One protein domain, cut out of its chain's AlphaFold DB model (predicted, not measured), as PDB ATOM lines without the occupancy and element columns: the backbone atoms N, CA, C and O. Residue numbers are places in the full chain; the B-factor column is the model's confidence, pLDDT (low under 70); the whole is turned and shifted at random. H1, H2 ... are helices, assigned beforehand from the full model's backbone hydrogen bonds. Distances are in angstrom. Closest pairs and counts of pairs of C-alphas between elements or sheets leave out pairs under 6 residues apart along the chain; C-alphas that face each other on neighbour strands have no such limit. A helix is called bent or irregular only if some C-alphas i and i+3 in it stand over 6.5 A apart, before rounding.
ATOM      1  N   LEU A  82       9.438  53.972  35.655       94.81
ATOM      2  CA  LEU A  82       8.630  54.464  34.527       94.81
ATOM      3  C   LEU A  82       9.004  53.802  33.204       94.81
ATOM      4  O   LEU A  82       8.125  53.521  32.387       94.81
ATOM      5  N   TYR A  83      10.293  53.527  33.000       95.50
ATOM      6  CA  TYR A  83      10.765  52.784  31.836       95.50
ATOM      7  C   TYR A  83      10.083  51.411  31.754       95.50
ATOM      8  O   TYR A  83       9.493  51.056  30.734       95.50
ATOM      9  N   TYR A  84      10.073  50.676  32.868       95.88
ATOM     10  CA  TYR A  84       9.455  49.353  32.954       95.88
ATOM     11  C   TYR A  84       7.926  49.406  32.899       95.88
ATOM     12  O   TYR A  84       7.313  48.530  32.286       95.88
ATOM     13  N   GLU A  85       7.294  50.438  33.463       94.69
ATOM     14  CA  GLU A  85       5.854  50.675  33.302       94.69
ATOM     15  C   GLU A  85       5.498  50.856  31.818       94.69
ATOM     16  O   GLU A  85       4.555  50.239  31.314       94.69
ATOM     17  N   PHE A  86       6.279  51.658  31.090       94.56
ATOM     18  CA  PHE A  86       6.076  51.871  29.661       94.56
ATOM     19  C   PHE A  86       6.258  50.579  28.851       94.56
ATOM     20  O   PHE A  86       5.422  50.279  27.992       94.56
ATOM     21  N   LEU A  87       7.278  49.772  29.166       95.19
ATOM     22  CA  LEU A  87       7.464  48.447  28.563       95.19
ATOM     23  C   LEU A  87       6.277  47.516  28.842       95.19
ATOM     24  O   LEU A  87       5.806  46.841  27.928       95.19
ATOM     25  N   CYS A  88       5.728  47.511  30.058       94.94
ATOM     26  CA  CYS A  88       4.544  46.712  30.385       94.94
ATOM     27  C   CYS A  88       3.317  47.133  29.561       94.94
ATOM     28  O   CYS A  88       2.578  46.281  29.058       94.94
ATOM     29  N   TYR A  89       3.112  48.439  29.356       93.69
ATOM     30  CA  TYR A  89       2.067  48.915  28.447       93.69
ATOM     31  C   TYR A  89       2.312  48.483  27.004       93.69
ATOM     32  O   TYR A  89       1.345  48.153  26.319       93.69
ATOM     33  N   LEU A  90       3.564  48.470  26.542       92.81
ATOM     34  CA  LEU A  90       3.905  47.988  25.206       92.81
ATOM     35  C   LEU A  90       3.588  46.495  25.061       92.81
ATOM     36  O   LEU A  90       2.932  46.119  24.093       92.81
ATOM     37  N   VAL A  91       3.950  45.667  26.047       91.69
ATOM     38  CA  VAL A  91       3.603  44.234  26.085       91.69
ATOM     39  C   VAL A  91       2.090  44.044  25.978       91.69
ATOM     40  O   VAL A  91       1.616  43.318  25.105       91.69
ATOM     41  N   VAL A  92       1.303  44.748  26.798       90.75
ATOM     42  CA  VAL A  92      -0.166  44.657  26.737       90.75
ATOM     43  C   VAL A  92      -0.727  45.216  25.429       90.75
ATOM     44  O   VAL A  92      -1.715  44.685  24.924       90.75
ATOM     45  N   ALA A  93      -0.122  46.251  24.848       89.88
ATOM     46  CA  ALA A  93      -0.540  46.784  23.554       89.88
ATOM     47  C   ALA A  93      -0.317  45.771  22.424       89.88
ATOM     48  O   ALA A  93      -1.233  45.559  21.633       89.88
ATOM     49  N   VAL A  94       0.843  45.107  22.396       89.75
ATOM     50  CA  VAL A  94       1.161  44.040  21.435       89.75
ATOM     51  C   VAL A  94       0.193  42.869  21.593       89.75
ATOM     52  O   VAL A  94      -0.392  42.428  20.608       89.75
ATOM     53  N   ILE A  95      -0.066  42.418  22.825       86.88
ATOM     54  CA  ILE A  95      -1.089  41.392  23.093       86.88
ATOM     55  C   ILE A  95      -2.468  41.882  22.606       86.88
ATOM     56  O   ILE A  95      -3.204  41.156  21.946       86.88
ATOM     57  N   GLY A  96      -2.821  43.141  22.856       85.44
ATOM     58  CA  GLY A  96      -4.103  43.723  22.452       85.44
ATOM     59  C   GLY A  96      -4.330  43.818  20.936       85.44
ATOM     60  O   GLY A  96      -5.489  43.871  20.507       85.44
ATOM     61  N   CYS A  97      -3.271  43.807  20.118       87.31
ATOM     62  CA  CYS A  97      -3.378  43.818  18.655       87.31
ATOM     63  C   CYS A  97      -4.072  42.561  18.111       87.31
ATOM     64  O   CYS A  97      -4.797  42.639  17.118       87.31
ATOM     65  N   PHE A  98      -3.941  41.415  18.784       87.12
ATOM     66  CA  PHE A  98      -4.575  40.177  18.339       87.12
ATOM     67  C   PHE A  98      -6.007  40.077  18.879       87.12
ATOM     68  O   PHE A  98      -6.260  40.067  20.085       87.12
ATOM     69  N   ALA A  99      -6.983  39.977  17.972       77.19
ATOM     70  CA  ALA A  99      -8.407  39.983  18.319       77.19
ATOM     71  C   ALA A  99      -8.821  38.846  19.272       77.19
ATOM     72  O   ALA A  99      -9.753  39.023  20.057       77.19
ATOM     73  N   ILE A 100      -8.123  37.706  19.237       80.31
ATOM     74  CA  ILE A 100      -8.396  36.561  20.114       80.31
ATOM     75  C   ILE A 100      -8.148  36.901  21.593       80.31
ATOM     76  O   ILE A 100      -8.960  36.560  22.452       80.31
ATOM     77  N   PHE A 101      -7.100  37.682  21.874       78.38
ATOM     78  CA  PHE A 101      -6.717  38.090  23.226       78.38
ATOM     79  C   PHE A 101      -7.669  39.132  23.823       78.38
ATOM     80  O   PHE A 101      -7.778  39.244  25.040       78.38
ATOM     81  N   ARG A 102      -8.434  39.846  22.985       78.75
ATOM     82  CA  ARG A 102      -9.436  40.827  23.436       78.75
ATOM     83  C   ARG A 102     -10.754  40.201  23.895       78.75
ATOM     84  O   ARG A 102     -11.516  40.860  24.595       78.75
ATOM     85  N   LYS A 103     -11.047  38.960  23.492       80.31
ATOM     86  CA  LYS A 103     -12.348  38.313  23.743       80.31
ATOM     87  C   LYS A 103     -12.399  37.490  25.030       80.31
ATOM     88  O   LYS A 103     -13.492  37.202  25.507       80.31
ATOM     89  N   SER A 104     -11.250  37.100  25.584       87.06
ATOM     90  CA  SER A 104     -11.198  36.192  26.733       87.06
ATOM     91  C   SER A 104     -10.223  36.678  27.812       87.06
ATOM     92  O   SER A 104      -9.054  36.916  27.503       87.06
ATOM     93  N   PRO A 105     -10.653  36.757  29.087       88.81
ATOM     94  CA  PRO A 105      -9.776  37.117  30.204       88.81
ATOM     95  C   PRO A 105      -8.750  36.015  30.532       88.81
ATOM     96  O   PRO A 105      -7.800  36.240  31.282       88.81
ATOM     97  N   TRP A 106      -8.895  34.817  29.957       91.69
ATOM     98  CA  TRP A 106      -7.961  33.717  30.184       91.69
ATOM     99  C   TRP A 106      -6.568  33.995  29.637       91.69
ATOM    100  O   TRP A 106      -5.591  33.625  30.274       91.69
ATOM    101  N   PHE A 107      -6.444  34.706  28.519       91.62
ATOM    102  CA  PHE A 107      -5.130  34.960  27.937       91.62
ATOM    103  C   PHE A 107      -4.258  35.835  28.829       91.62
ATOM    104  O   PHE A 107      -3.119  35.472  29.094       91.62
ATOM    105  N   ILE A 108      -4.802  36.930  29.372       92.94
ATOM    106  CA  ILE A 108      -4.050  37.763  30.321       92.94
ATOM    107  C   ILE A 108      -3.693  36.982  31.597       92.94
ATOM    108  O   ILE A 108      -2.632  37.201  32.171       92.94
ATOM    109  N   THR A 109      -4.532  36.017  31.989       94.94
ATOM    110  CA  THR A 109      -4.284  35.119  33.130       94.94
ATOM    111  C   THR A 109      -3.139  34.151  32.845       94.94
ATOM    112  O   THR A 109      -2.265  33.975  33.688       94.94
ATOM    113  N   VAL A 110      -3.091  33.575  31.640       95.25
ATOM    114  CA  VAL A 110      -1.981  32.722  31.193       95.25
ATOM    115  C   VAL A 110      -0.688  33.531  31.100       95.25
ATOM    116  O   VAL A 110       0.326  33.090  31.625       95.25
ATOM    117  N   PHE A 111      -0.712  34.733  30.518       94.88
ATOM    118  CA  PHE A 111       0.470  35.604  30.467       94.88
ATOM    119  C   PHE A 111       0.976  35.989  31.860       94.88
ATOM    120  O   PHE A 111       2.184  36.012  32.080       94.88
ATOM    121  N   PHE A 112       0.072  36.255  32.806       97.00
ATOM    122  CA  PHE A 112       0.432  36.462  34.206       97.00
ATOM    123  C   PHE A 112       1.086  35.212  34.815       97.00
ATOM    124  O   PHE A 112       2.154  35.313  35.407       97.00
ATOM    125  N   ALA A 113       0.504  34.025  34.631       97.44
ATOM    126  CA  ALA A 113       1.091  32.787  35.142       97.44
ATOM    127  C   ALA A 113       2.483  32.517  34.539       97.44
ATOM    128  O   ALA A 113       3.415  32.175  35.263       97.44
ATOM    129  N   VAL A 114       2.650  32.736  33.231       96.88
ATOM    130  CA  VAL A 114       3.939  32.592  32.538       96.88
ATOM    131  C   VAL A 114       4.968  33.598  33.054       96.88
ATOM    132  O   VAL A 114       6.116  33.217  33.262       96.88
ATOM    133  N   SER A 115       4.592  34.855  33.309       96.50
ATOM    134  CA  SER A 115       5.537  35.847  33.842       96.50
ATOM    135  C   SER A 115       5.964  35.533  35.279       96.50
ATOM    136  O   SER A 115       7.132  35.714  35.620       96.50
ATOM    137  N   VAL A 116       5.058  34.997  36.103       97.38
ATOM    138  CA  VAL A 116       5.383  34.490  37.447       97.38
ATOM    139  C   VAL A 116       6.344  33.308  37.362       97.38
ATOM    140  O   VAL A 116       7.349  33.295  38.068       97.38
ATOM    141  N   LEU A 117       6.078  32.340  36.479       96.88
ATOM    142  CA  LEU A 117       6.962  31.190  36.266       96.88
ATOM    143  C   LEU A 117       8.343  31.620  35.763       96.88
ATOM    144  O   LEU A 117       9.350  31.093  36.230       96.88
ATOM    145  N   ALA A 118       8.399  32.597  34.857       95.50
ATOM    146  CA  ALA A 118       9.652  33.168  34.380       95.50
ATOM    147  C   ALA A 118      10.454  33.796  35.531       95.50
ATOM    148  O   ALA A 118      11.634  33.499  35.685       95.50
ATOM    149  N   GLN A 119       9.809  34.586  36.395       95.00
ATOM    150  CA  GLN A 119      10.466  35.168  37.567       95.00
ATOM    151  C   GLN A 119      10.899  34.111  38.595       95.00
ATOM    152  O   GLN A 119      11.974  34.227  39.178       95.00
ATOM    153  N   ALA A 120      10.089  33.077  38.826       95.19
ATOM    154  CA  ALA A 120      10.439  31.986  39.737       95.19
ATOM    155  C   ALA A 120      11.677  31.206  39.258       95.19
ATOM    156  O   ALA A 120      12.422  30.678  40.076       95.19
ATOM    157  N   ASN A 121      11.922  31.186  37.944       95.06
ATOM    158  CA  ASN A 121      13.066  30.537  37.304       95.06
ATOM    159  C   ASN A 121      14.085  31.557  36.765       95.06
ATOM    160  O   ASN A 121      14.762  31.299  35.765       95.06
ATOM    161  N   ILE A 122      14.208  32.724  37.408       92.94
ATOM    162  CA  ILE A 122      15.056  33.818  36.916       92.94
ATOM    163  C   ILE A 122      16.528  33.412  36.756       92.94
ATOM    164  O   ILE A 122      17.183  33.843  35.814       92.94
ATOM    165  N   GLU A 123      17.042  32.525  37.611       91.31
ATOM    166  CA  GLU A 123      18.416  32.015  37.513       91.31
ATOM    167  C   GLU A 123      18.663  31.229  36.222       91.31
ATOM    168  O   GLU A 123      19.740  31.315  35.637       91.31
ATOM    169  N   PHE A 124      17.662  30.479  35.753       92.00
ATOM    170  CA  PHE A 124      17.737  29.777  34.476       92.00
ATOM    171  C   PHE A 124      17.728  30.769  33.314       92.00
ATOM    172  O   PHE A 124      18.570  30.673  32.427       92.00
ATOM    173  N   ILE A 125      16.830  31.758  33.348       90.88
ATOM    174  CA  ILE A 125      16.740  32.800  32.313       90.88
ATOM    175  C   ILE A 125      18.040  33.605  32.227       90.88
ATOM    176  O   ILE A 125      18.525  33.860  31.126       90.88
ATOM    177  N   ASN A 126      18.646  33.932  33.369       90.88
ATOM    178  CA  ASN A 126      19.883  34.707  33.440       90.88
ATOM    179  C   ASN A 126      21.063  34.061  32.710       90.88
ATOM    180  O   ASN A 126      21.944  34.782  32.251       90.88
ATOM    181  N   LYS A 127      21.068  32.731  32.552       90.69
ATOM    182  CA  LYS A 127      22.091  32.019  31.769       90.69
ATOM    183  C   LYS A 127      22.008  32.307  30.268       90.69
ATOM    184  O   LYS A 127      23.008  32.163  29.584       90.69
ATOM    185  N   TYR A 128      20.833  32.685  29.763       90.50
ATOM    186  CA  TYR A 128      20.607  32.991  28.344       90.50
ATOM    187  C   TYR A 128      20.624  34.488  28.043       90.50
ATOM    188  O   TYR A 128      20.668  34.882  26.881       90.50
ATOM    189  N   THR A 129      20.533  35.322  29.075       88.38
ATOM    190  CA  THR A 129      20.509  36.783  28.948       88.38
ATOM    191  C   THR A 129      21.812  37.425  29.409       88.38
ATOM    192  O   THR A 129      21.855  38.645  29.542       88.38
ATOM    193  N   ASP A 130      22.842  36.624  29.699       87.44
ATOM    194  CA  ASP A 130      24.126  37.055  30.266       87.44
ATOM    195  C   ASP A 130      23.961  37.955  31.505       87.44
ATOM    196  O   ASP A 130      24.690  38.923  31.713       87.44
ATOM    197  N   GLY A 131      22.945  37.665  32.325       83.94
ATOM    198  CA  GLY A 131      22.628  38.457  33.512       83.94
ATOM    199  C   GLY A 131      22.156  39.884  33.213       83.94
ATOM    200  O   GLY A 131      22.327  40.766  34.056       83.94
ATOM    201  N   ASN A 132      21.560  40.134  32.039       92.12
ATOM    202  CA  ASN A 132      21.048  41.453  31.667       92.12
ATOM    203  C   ASN A 132      20.095  42.010  32.739       92.12
ATOM    204  O   ASN A 132      18.992  41.502  32.965       92.12
ATOM    205  N   PHE A 133      20.525  43.104  33.367       91.31
ATOM    206  CA  PHE A 133      19.831  43.719  34.491       91.31
ATOM    207  C   PHE A 133      18.424  44.220  34.136       91.31
ATOM    208  O   PHE A 133      17.503  44.083  34.943       91.31
ATOM    209  N   ASP A 134      18.229  44.735  32.918       93.12
ATOM    210  CA  ASP A 134      16.921  45.216  32.469       93.12
ATOM    211  C   ASP A 134      15.926  44.055  32.332       93.12
ATOM    212  O   ASP A 134      14.754  44.192  32.691       93.12
ATOM    213  N   VAL A 135      16.378  42.882  31.874       93.00
ATOM    214  CA  VAL A 135      15.522  41.685  31.795       93.00
ATOM    215  C   VAL A 135      15.113  41.221  33.188       93.00
ATOM    216  O   VAL A 135      13.933  40.945  33.420       93.00
ATOM    217  N   VAL A 136      16.056  41.190  34.132       93.81
ATOM    218  CA  VAL A 136      15.782  40.820  35.528       93.81
ATOM    219  C   VAL A 136      14.753  41.759  36.149       93.81
ATOM    220  O   VAL A 136      13.783  41.302  36.757       93.81
ATOM    221  N   LEU A 137      14.920  43.072  35.984       94.88
ATOM    222  CA  LEU A 137      13.978  44.055  36.518       94.88
ATOM    223  C   LEU A 137      12.610  43.987  35.837       94.88
ATOM    224  O   LEU A 137      11.588  44.064  36.524       94.88
ATOM    225  N   LEU A 138      12.563  43.792  34.519       95.38
ATOM    226  CA  LEU A 138      11.301  43.635  33.804       95.38
ATOM    227  C   LEU A 138      10.542  42.400  34.293       95.38
ATOM    228  O   LEU A 138       9.362  42.514  34.610       95.38
ATOM    229  N   LEU A 139      11.197  41.243  34.414       94.12
ATOM    230  CA  LEU A 139      10.570  40.016  34.924       94.12
ATOM    231  C   LEU A 139      10.174  40.126  36.398       94.12
ATOM    232  O   LEU A 139       9.175  39.539  36.812       94.12
ATOM    233  N   LYS A 140      10.872  40.959  37.172       94.69
ATOM    234  CA  LYS A 140      10.489  41.272  38.549       94.69
ATOM    235  C   LYS A 140       9.197  42.093  38.626       94.69
ATOM    236  O   LYS A 140       8.411  41.874  39.548       94.69
ATOM    237  N   LEU A 141       8.983  43.036  37.703       96.69
ATOM    238  CA  LEU A 141       7.880  44.013  37.739       96.69
ATOM    239  C   LEU A 141       6.654  43.602  36.910       96.69
ATOM    240  O   LEU A 141       5.516  43.871  37.303       96.69
ATOM    241  N   LEU A 142       6.866  42.922  35.784       96.88
ATOM    242  CA  LEU A 142       5.819  42.515  34.847       96.88
ATOM    243  C   LEU A 142       4.701  41.680  35.506       96.88
ATOM    244  O   LEU A 142       3.535  41.953  35.214       96.88
ATOM    245  N   PRO A 143       4.976  40.720  36.414       97.56
ATOM    246  CA  PRO A 143       3.925  39.977  37.105       97.56
ATOM    247  C   PRO A 143       2.994  40.865  37.930       97.56
ATOM    248  O   PRO A 143       1.787  40.655  37.907       97.56
ATOM    249  N   PHE A 144       3.508  41.899  38.605       97.44
ATOM    250  CA  PHE A 144       2.657  42.832  39.353       97.44
ATOM    251  C   PHE A 144       1.725  43.608  38.421       97.44
ATOM    252  O   PHE A 144       0.526  43.722  38.683       97.44
ATOM    253  N   PHE A 145       2.262  44.084  37.295       97.12
ATOM    254  CA  PHE A 145       1.479  44.791  36.285       97.12
ATOM    255  C   PHE A 145       0.389  43.893  35.684       97.12
ATOM    256  O   PHE A 145      -0.785  44.270  35.623       97.12
ATOM    257  N   LEU A 146       0.760  42.675  35.277       97.06
ATOM    258  CA  LEU A 146      -0.176  41.701  34.721       97.06
ATOM    259  C   LEU A 146      -1.183  41.212  35.764       97.06
ATOM    260  O   LEU A 146      -2.339  41.013  35.414       97.06
ATOM    261  N   GLY A 147      -0.809  41.104  37.039       97.19
ATOM    262  CA  GLY A 147      -1.727  40.781  38.130       97.19
ATOM    263  C   GLY A 147      -2.855  41.808  38.248       97.19
ATOM    264  O   GLY A 147      -4.030  41.442  38.311       97.19
ATOM    265  N   GLY A 148      -2.530  43.101  38.158       96.12
ATOM    266  CA  GLY A 148      -3.534  44.163  38.055       96.12
ATOM    267  C   GLY A 148      -4.393  44.057  36.789       96.12
ATOM    268  O   GLY A 148      -5.612  44.243  36.846       96.12
ATOM    269  N   ALA A 149      -3.791  43.704  35.649       94.88
ATOM    270  CA  ALA A 149      -4.512  43.493  34.392       94.88
ATOM    271  C   ALA A 149      -5.473  42.290  34.451       94.88
ATOM    272  O   ALA A 149      -6.584  42.370  33.924       94.88
ATOM    273  N   VAL A 150      -5.093  41.207  35.136       95.62
ATOM    274  CA  VAL A 150      -5.946  40.043  35.414       95.62
ATOM    275  C   VAL A 150      -7.145  40.471  36.248       95.62
ATOM    276  O   VAL A 150      -8.280  40.226  35.840       95.62
ATOM    277  N   VAL A 151      -6.928  41.184  37.357       95.81
ATOM    278  CA  VAL A 151      -8.039  41.700  38.172       95.81
ATOM    279  C   VAL A 151      -8.947  42.590  37.330       95.81
ATOM    280  O   VAL A 151     -10.162  42.420  37.360       95.81
ATOM    281  N   PHE A 152      -8.391  43.484  36.509       92.94
ATOM    282  CA  PHE A 152      -9.182  44.329  35.616       92.94
ATOM    283  C   PHE A 152     -10.024  43.527  34.612       92.94
ATOM    284  O   PHE A 152     -11.176  43.891  34.368       92.94
ATOM    285  N   ALA A 153      -9.477  42.452  34.043       92.50
ATOM    286  CA  ALA A 153     -10.164  41.607  33.068       92.50
ATOM    287  C   ALA A 153     -11.271  40.749  33.701       92.50
ATOM    288  O   ALA A 153     -12.299  40.503  33.070       92.50
ATOM    289  N   TRP A 154     -11.081  40.318  34.950       93.44
ATOM    290  CA  TRP A 154     -12.039  39.479  35.670       93.44
ATOM    291  C   TRP A 154     -13.042  40.263  36.519       93.44
ATOM    292  O   TRP A 154     -14.093  39.710  36.840       93.44
ATOM    293  N   LYS A 155     -12.791  41.543  36.843       89.56
ATOM    294  CA  LYS A 155     -13.608  42.329  37.796       89.56
ATOM    295  C   LYS A 155     -15.106  42.335  37.492       89.56
ATOM    296  O   LYS A 155     -15.904  42.354  38.418       89.56
ATOM    297  N   SER A 156     -15.497  42.324  36.212       87.25
ATOM    298  CA  SER A 156     -16.909  42.334  35.806       87.25
ATOM    299  C   SER A 156     -17.630  41.023  36.118       87.25
ATOM    300  O   SER A 156     -18.853  41.010  36.173       87.25
ATOM    301  N   ARG A 157     -16.880  39.933  36.320       89.38
ATOM    302  CA  ARG A 157     -17.396  38.600  36.649       89.38
ATOM    303  C   ARG A 157     -17.340  38.305  38.145       89.38
ATOM    304  O   ARG A 157     -18.262  37.695  38.663       89.38
ATOM    305  N   ILE A 158     -16.260  38.715  38.818       88.25
ATOM    306  CA  ILE A 158     -16.010  38.372  40.232       88.25
ATOM    307  C   ILE A 158     -16.522  39.424  41.229       88.25
ATOM    308  O   ILE A 158     -16.677  39.113  42.406       88.25
ATOM    309  N   GLY A 159     -16.779  40.658  40.781       89.75
ATOM    310  CA  GLY A 159     -17.093  41.775  41.678       89.75
ATOM    311  C   GLY A 159     -15.909  42.179  42.567       89.75
ATOM    312  O   GLY A 159     -14.809  41.651  42.442       89.75
ATOM    313  N   ILE A 160     -16.107  43.156  43.457       92.00
ATOM    314  CA  ILE A 160     -15.103  43.541  44.464       92.00
ATOM    315  C   ILE A 160     -15.775  43.540  45.840       92.00
ATOM    316  O   ILE A 160     -16.517  44.456  46.195       92.00
ATOM    317  N   HIS A 161     -15.512  42.489  46.613       93.69
ATOM    318  CA  HIS A 161     -16.120  42.228  47.921       93.69
ATOM    319  C   HIS A 161     -15.079  42.223  49.044       93.69
ATOM    320  O   HIS A 161     -13.920  41.878  48.823       93.69
ATOM    321  N   TRP A 162     -15.510  42.567  50.263       94.50
ATOM    322  CA  TRP A 162     -14.612  42.758  51.407       94.50
ATOM    323  C   TRP A 162     -13.951  41.463  51.893       94.50
ATOM    324  O   TRP A 162     -12.746  41.452  52.114       94.50
ATOM    325  N   ALA A 163     -14.704  40.364  52.013       95.44
ATOM    326  CA  ALA A 163     -14.166  39.115  52.550       95.44
ATOM    327  C   ALA A 163     -13.081  38.507  51.635       95.44
ATOM    328  O   ALA A 163     -11.978  38.263  52.126       95.44
ATOM    329  N   PRO A 164     -13.295  38.372  50.305       95.19
ATOM    330  CA  PRO A 164     -12.224  37.972  49.393       95.19
ATOM    331  C   PRO A 164     -11.045  38.952  49.362       95.19
ATOM    332  O   PRO A 164      -9.931  38.525  49.093       95.19
ATOM    333  N   ALA A 165     -11.261  40.245  49.636       95.19
ATOM    334  CA  ALA A 165     -10.191  41.244  49.617       95.19
ATOM    335  C   ALA A 165      -9.267  41.124  50.829       95.19
ATOM    336  O   ALA A 165      -8.048  41.185  50.691       95.19
ATOM    337  N   VAL A 166      -9.832  40.915  52.017       96.88
ATOM    338  CA  VAL A 166      -9.032  40.639  53.216       96.88
ATOM    339  C   VAL A 166      -8.311  39.300  53.057       96.88
ATOM    340  O   VAL A 166      -7.105  39.229  53.283       96.88
ATOM    341  N   ALA A 167      -9.011  38.263  52.583       97.38
ATOM    342  CA  ALA A 167      -8.405  36.959  52.320       97.38
ATOM    343  C   ALA A 167      -7.265  37.043  51.291       97.38
ATOM    344  O   ALA A 167      -6.209  36.457  51.512       97.38
ATOM    345  N   SER A 168      -7.427  37.807  50.203       97.12
ATOM    346  CA  SER A 168      -6.384  37.956  49.184       97.12
ATOM    347  C   SER A 168      -5.126  38.616  49.747       97.12
ATOM    348  O   SER A 168      -4.025  38.165  49.442       97.12
ATOM    349  N   LEU A 169      -5.264  39.626  50.611       97.81
ATOM    350  CA  LEU A 169      -4.125  40.269  51.271       97.81
ATOM    351  C   LEU A 169      -3.425  39.334  52.263       97.81
ATOM    352  O   LEU A 169      -2.199  39.283  52.276       97.81
ATOM    353  N   LEU A 170      -4.177  38.557  53.049       97.94
ATOM    354  CA  LEU A 170      -3.597  37.570  53.969       97.94
ATOM    355  C   LEU A 170      -2.834  36.475  53.216       97.94
ATOM    356  O   LEU A 170      -1.706  36.145  53.580       97.94
ATOM    357  N   VAL A 171      -3.411  35.955  52.129       98.06
ATOM    358  CA  VAL A 171      -2.735  34.977  51.267       98.06
ATOM    359  C   VAL A 171      -1.506  35.600  50.609       98.06
ATOM    360  O   VAL A 171      -0.466  34.955  50.556       98.06
ATOM    361  N   ALA A 172      -1.568  36.859  50.166       97.62
ATOM    362  CA  ALA A 172      -0.405  37.550  49.615       97.62
ATOM    363  C   ALA A 172       0.742  37.662  50.634       97.62
ATOM    364  O   ALA A 172       1.883  37.349  50.302       97.62
ATOM    365  N   ILE A 173       0.439  38.034  51.883       97.75
ATOM    366  CA  ILE A 173       1.422  38.084  52.979       97.75
ATOM    367  C   ILE A 173       2.043  36.702  53.211       97.75
ATOM    368  O   ILE A 173       3.267  36.588  53.328       97.75
ATOM    369  N   LEU A 174       1.224  35.647  53.224       97.81
ATOM    370  CA  LEU A 174       1.704  34.274  53.369       97.81
ATOM    371  C   LEU A 174       2.620  33.878  52.203       97.81
ATOM    372  O   LEU A 174       3.705  33.357  52.438       97.81
ATOM    373  N   MET A 175       2.231  34.162  50.958       97.12
ATOM    374  CA  MET A 175       3.037  33.841  49.775       97.12
ATOM    375  C   MET A 175       4.387  34.555  49.787       97.12
ATOM    376  O   MET A 175       5.399  33.924  49.497       97.12
ATOM    377  N   VAL A 176       4.419  35.842  50.144       96.44
ATOM    378  CA  VAL A 176       5.669  36.608  50.282       96.44
ATOM    379  C   VAL A 176       6.561  36.015  51.372       96.44
ATOM    380  O   VAL A 176       7.770  35.925  51.185       96.44
ATOM    381  N   SER A 177       5.970  35.577  52.486       96.06
ATOM    382  CA  SER A 177       6.708  34.989  53.611       96.06
ATOM    383  C   SER A 177       7.270  33.599  53.289       96.06
ATOM    384  O   SER A 177       8.407  33.302  53.640       96.06
ATOM    385  N   VAL A 178       6.487  32.746  52.620       97.06
ATOM    386  CA  VAL A 178       6.855  31.351  52.312       97.06
ATOM    387  C   VAL A 178       7.768  31.254  51.089       97.06
ATOM    388  O   VAL A 178       8.649  30.398  51.051       97.06
ATOM    389  N   PHE A 179       7.599  32.138  50.103       95.62
ATOM    390  CA  PHE A 179       8.389  32.157  48.870       95.62
ATOM    391  C   PHE A 179       9.066  33.526  48.678       95.62
ATOM    392  O   PHE A 179       8.630  34.313  47.836       95.62
ATOM    393  N   PRO A 180      10.156  33.838  49.407       91.56
ATOM    394  CA  PRO A 180      10.744  35.182  49.409       91.56
ATOM    395  C   PRO A 180      11.232  35.683  48.041       91.56
ATOM    396  O   PRO A 180      11.286  36.889  47.806       91.56
ATOM    397  N   SER A 181      11.587  34.778  47.125       90.62
ATOM    398  CA  SER A 181      12.150  35.126  45.814       90.62
ATOM    399  C   SER A 181      11.105  35.495  44.754       90.62
ATOM    400  O   SER A 181      11.383  36.340  43.899       90.62
ATOM    401  N   TRP A 182       9.911  34.890  44.792       94.75
ATOM    402  CA  TRP A 182       8.883  35.058  43.746       94.75
ATOM    403  C   TRP A 182       7.436  35.151  44.267       94.75
ATOM    404  O   TRP A 182       6.510  35.437  43.503       94.75
ATOM    405  N   GLY A 183       7.209  34.948  45.567       96.38
ATOM    406  CA  GLY A 183       5.884  34.953  46.192       96.38
ATOM    407  C   GLY A 183       5.170  36.301  46.105       96.38
ATOM    408  O   GLY A 183       3.944  36.345  45.986       96.38
ATOM    409  N   GLY A 184       5.919  37.408  46.070       96.19
ATOM    410  CA  GLY A 184       5.357  38.735  45.799       96.19
ATOM    411  C   GLY A 184       4.752  38.832  44.398       96.19
ATOM    412  O   GLY A 184       3.627  39.288  44.225       96.19
ATOM    413  N   GLN A 185       5.463  38.331  43.394       97.31
ATOM    414  CA  GLN A 185       5.039  38.351  41.998       97.31
ATOM    415  C   GLN A 185       3.830  37.450  41.771       97.31
ATOM    416  O   GLN A 185       2.858  37.870  41.142       97.31
ATOM    417  N   ALA A 186       3.849  36.244  42.342       97.19
ATOM    418  CA  ALA A 186       2.721  35.320  42.279       97.19
ATOM    419  C   ALA A 186       1.468  35.856  42.984       97.19
ATOM    420  O   ALA A 186       0.349  35.598  42.544       97.19
ATOM    421  N   SER A 187       1.643  36.653  44.039       97.56
ATOM    422  CA  SER A 187       0.540  37.316  44.734       97.56
ATOM    423  C   SER A 187       0.125  38.657  44.115       97.56
ATOM    424  O   SER A 187      -0.811  39.282  44.610       97.56
ATOM    425  N   GLY A 188       0.724  39.092  42.998       96.88
ATOM    426  CA  GLY A 188       0.450  40.399  42.385       96.88
ATOM    427  C   GLY A 188      -1.036  40.669  42.106       96.88
ATOM    428  O   GLY A 188      -1.531  41.759  42.397       96.88
ATOM    429  N   ALA A 189      -1.784  39.671  41.621       97.31
ATOM    430  CA  ALA A 189      -3.234  39.785  41.423       97.31
ATOM    431  C   ALA A 189      -4.012  39.898  42.750       97.31
ATOM    432  O   ALA A 189      -4.987  40.643  42.839       97.31
ATOM    433  N   LEU A 190      -3.566  39.198  43.796       97.62
ATOM    434  CA  LEU A 190      -4.182  39.225  45.124       97.62
ATOM    435  C   LEU A 190      -3.979  40.576  45.814       97.62
ATOM    436  O   LEU A 190      -4.925  41.121  46.393       97.62
ATOM    437  N   ILE A 191      -2.766  41.129  45.699       97.44
ATOM    438  CA  ILE A 191      -2.426  42.476  46.167       97.44
ATOM    439  C   ILE A 191      -3.295  43.490  45.427       97.44
ATOM    440  O   ILE A 191      -4.000  44.265  46.066       97.44
ATOM    441  N   ALA A 192      -3.328  43.439  44.090       96.62
ATOM    442  CA  ALA A 192      -4.130  44.359  43.287       96.62
ATOM    443  C   ALA A 192      -5.622  44.317  43.661       96.62
ATOM    444  O   ALA A 192      -6.241  45.369  43.821       96.62
ATOM    445  N   TYR A 193      -6.199  43.126  43.844       96.81
ATOM    446  CA  TYR A 193      -7.597  42.974  44.252       96.81
ATOM    447  C   TYR A 193      -7.862  43.595  45.633       96.81
ATOM    448  O   TYR A 193      -8.795  44.388  45.789       96.81
ATOM    449  N   GLY A 194      -7.011  43.294  46.618       96.44
ATOM    450  CA  GLY A 194      -7.125  43.834  47.972       96.44
ATOM    451  C   GLY A 194      -6.984  45.357  48.013       96.44
ATOM    452  O   GLY A 194      -7.816  46.050  48.601       96.44
ATOM    453  N   THR A 195      -5.982  45.902  47.320       95.12
ATOM    454  CA  THR A 195      -5.754  47.350  47.228       95.12
ATOM    455  C   THR A 195      -6.893  48.067  46.503       95.12
ATOM    456  O   THR A 195      -7.302  49.144  46.935       95.12
ATOM    457  N   LEU A 196      -7.460  47.479  45.443       93.81
ATOM    458  CA  LEU A 196      -8.627  48.047  44.757       93.81
ATOM    459  C   LEU A 196      -9.859  48.091  45.665       93.81
ATOM    460  O   LEU A 196     -10.580  49.093  45.662       93.81
ATOM    461  N   TRP A 197     -10.090  47.052  46.473       95.00
ATOM    462  CA  TRP A 197     -11.163  47.077  47.466       95.00
ATOM    463  C   TRP A 197     -10.950  48.183  48.504       95.00
ATOM    464  O   TRP A 197     -11.863  48.985  48.710       95.00
ATOM    465  N   ILE A 198      -9.752  48.298  49.085       94.44
ATOM    466  CA  ILE A 198      -9.415  49.384  50.022       94.44
ATOM    467  C   ILE A 198      -9.672  50.748  49.368       94.44
ATOM    468  O   ILE A 198     -10.378  51.590  49.926       94.44
ATOM    469  N   SER A 199      -9.173  50.949  48.147       90.44
ATOM    470  CA  SER A 199      -9.344  52.199  47.404       90.44
ATOM    471  C   SER A 199     -10.812  52.543  47.140       90.44
ATOM    472  O   SER A 199     -11.143  53.722  47.084       90.44
ATOM    473  N   SER A 200     -11.692  51.550  46.976       88.75
ATOM    474  CA  SER A 200     -13.133  51.775  46.779       88.75
ATOM    475  C   SER A 200     -13.881  52.186  48.051       88.75
ATOM    476  O   SER A 200     -15.021  52.640  47.971       88.75
ATOM    477  N   ARG A 201     -13.266  52.006  49.227       89.06
ATOM    478  CA  ARG A 201     -13.865  52.309  50.536       89.06
ATOM    479  C   ARG A 201     -13.285  53.555  51.189       89.06
ATOM    480  O   ARG A 201     -13.962  54.164  52.012       89.06
ATOM    481  N   LEU A 202     -12.056  53.931  50.843       88.44
ATOM    482  CA  LEU A 202     -11.420  55.111  51.414       88.44
ATOM    483  C   LEU A 202     -12.061  56.407  50.886       88.44
ATOM    484  O   LEU A 202     -12.278  56.542  49.679       88.44
ATOM    485  N   PRO A 203     -12.342  57.386  51.765       83.94
ATOM    486  CA  PRO A 203     -12.856  58.677  51.339       83.94
ATOM    487  C   PRO A 203     -11.788  59.416  50.528       83.94
ATOM    488  O   PRO A 203     -10.686  59.677  51.010       83.94
TER     489      PRO A 203
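Overview. This is residues 82 to 203 of the 303 residues of a protein of Arthrobacter sp. Soil762 (UniProt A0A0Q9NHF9). One long helix, H5, kinked near residue 152, runs through the middle, and H1, H3 and H8 pack on it from three different sides. H6 lies beyond H8, packed on it and apart from H5; short H7 fits between H3, H5 and H6, while short H2 and H4 lie farthest from the middle. The printed part has 122 residues with eight named helices, H1 to H8 in order, and no named strand: all helix, the packing mostly crossed. It is compact, with a radius of gyration of the C-alphas of 15.1 A and spans of 46 by 39 by 25 A.

Along the chain. Find C-alpha 133 at (19.831, 43.719, 34.491); from there H5, residues 133 to 158, runs 36.7 A to C-alpha 158 at (-16.010, 38.372, 40.232). It is irregular: C-alphas 153 and 156 are 7.3 A apart. Before it come H1, residues 82 to 97 and 22.6 A long, beginning at C-alpha 82 (8.630, 54.464, 34.527); H2, residues 99 to 103; H3, residues 105 to 120 and 22.9 A long; and H4, residues 122 to 126. After it look for H6, residues 162 to 178, 24.3 A; H7, residues 183 to 186; and H8, residues 188 to 201, 20.3 A.

Arrangement. Begin at the hub, H5, which touches five helices. H3 touches it at a shallow tilt of 30 degrees, opposite ways, with the closest C-alphas, of Phe 112 and Leu 146, 5.3 A apart. H8, with residues 188 to 193 alone, touches H5 at a steep tilt of 53 degrees, the same way; the closest C-alphas, of Gly 147 and Ala 189, are 3.8 A apart. H1, with residues 84 to 88 alone, touches H5 at a steep tilt of 54 degrees, the same way, closest at the C-alphas of Tyr 84 and Leu 138, 6.1 A. H7 touches H5 closest at the C-alphas of Pro 143 and Gln 185, 5.3 A. H4 and H5 only just touch, with 3 pairs of C-alphas within 8 A, closest at Ile 122 and Val 136, 7.2 A. Farther out, H6 touches H8 at a tilt of 37 degrees, only just steep, opposite ways; their closest C-alphas, of Ala 165 and Gly 194, are 4.3 A apart. H2 is close to H1 but not clearly touching, with the C-alphas of Gly 96 and Arg 102 6.1 A apart. Every O i to N i+4 pair is within hydrogen-bond range in H1, H3, H4, H6 and H8; in H5 18 of 22 are, in H2 0 of 1, beside 2 of 2 O i to N i+3 pairs, and H7 is too short for such a pair.

Size, cuts and confidence. The two C-alphas farthest apart, of Lys 127 and Pro 203, are 48.1 A from each other. The printed part has no cut and no long link. The mean pLDDT of the printed part is 93.2, that of H2 is 79, and no printed residue is under 70.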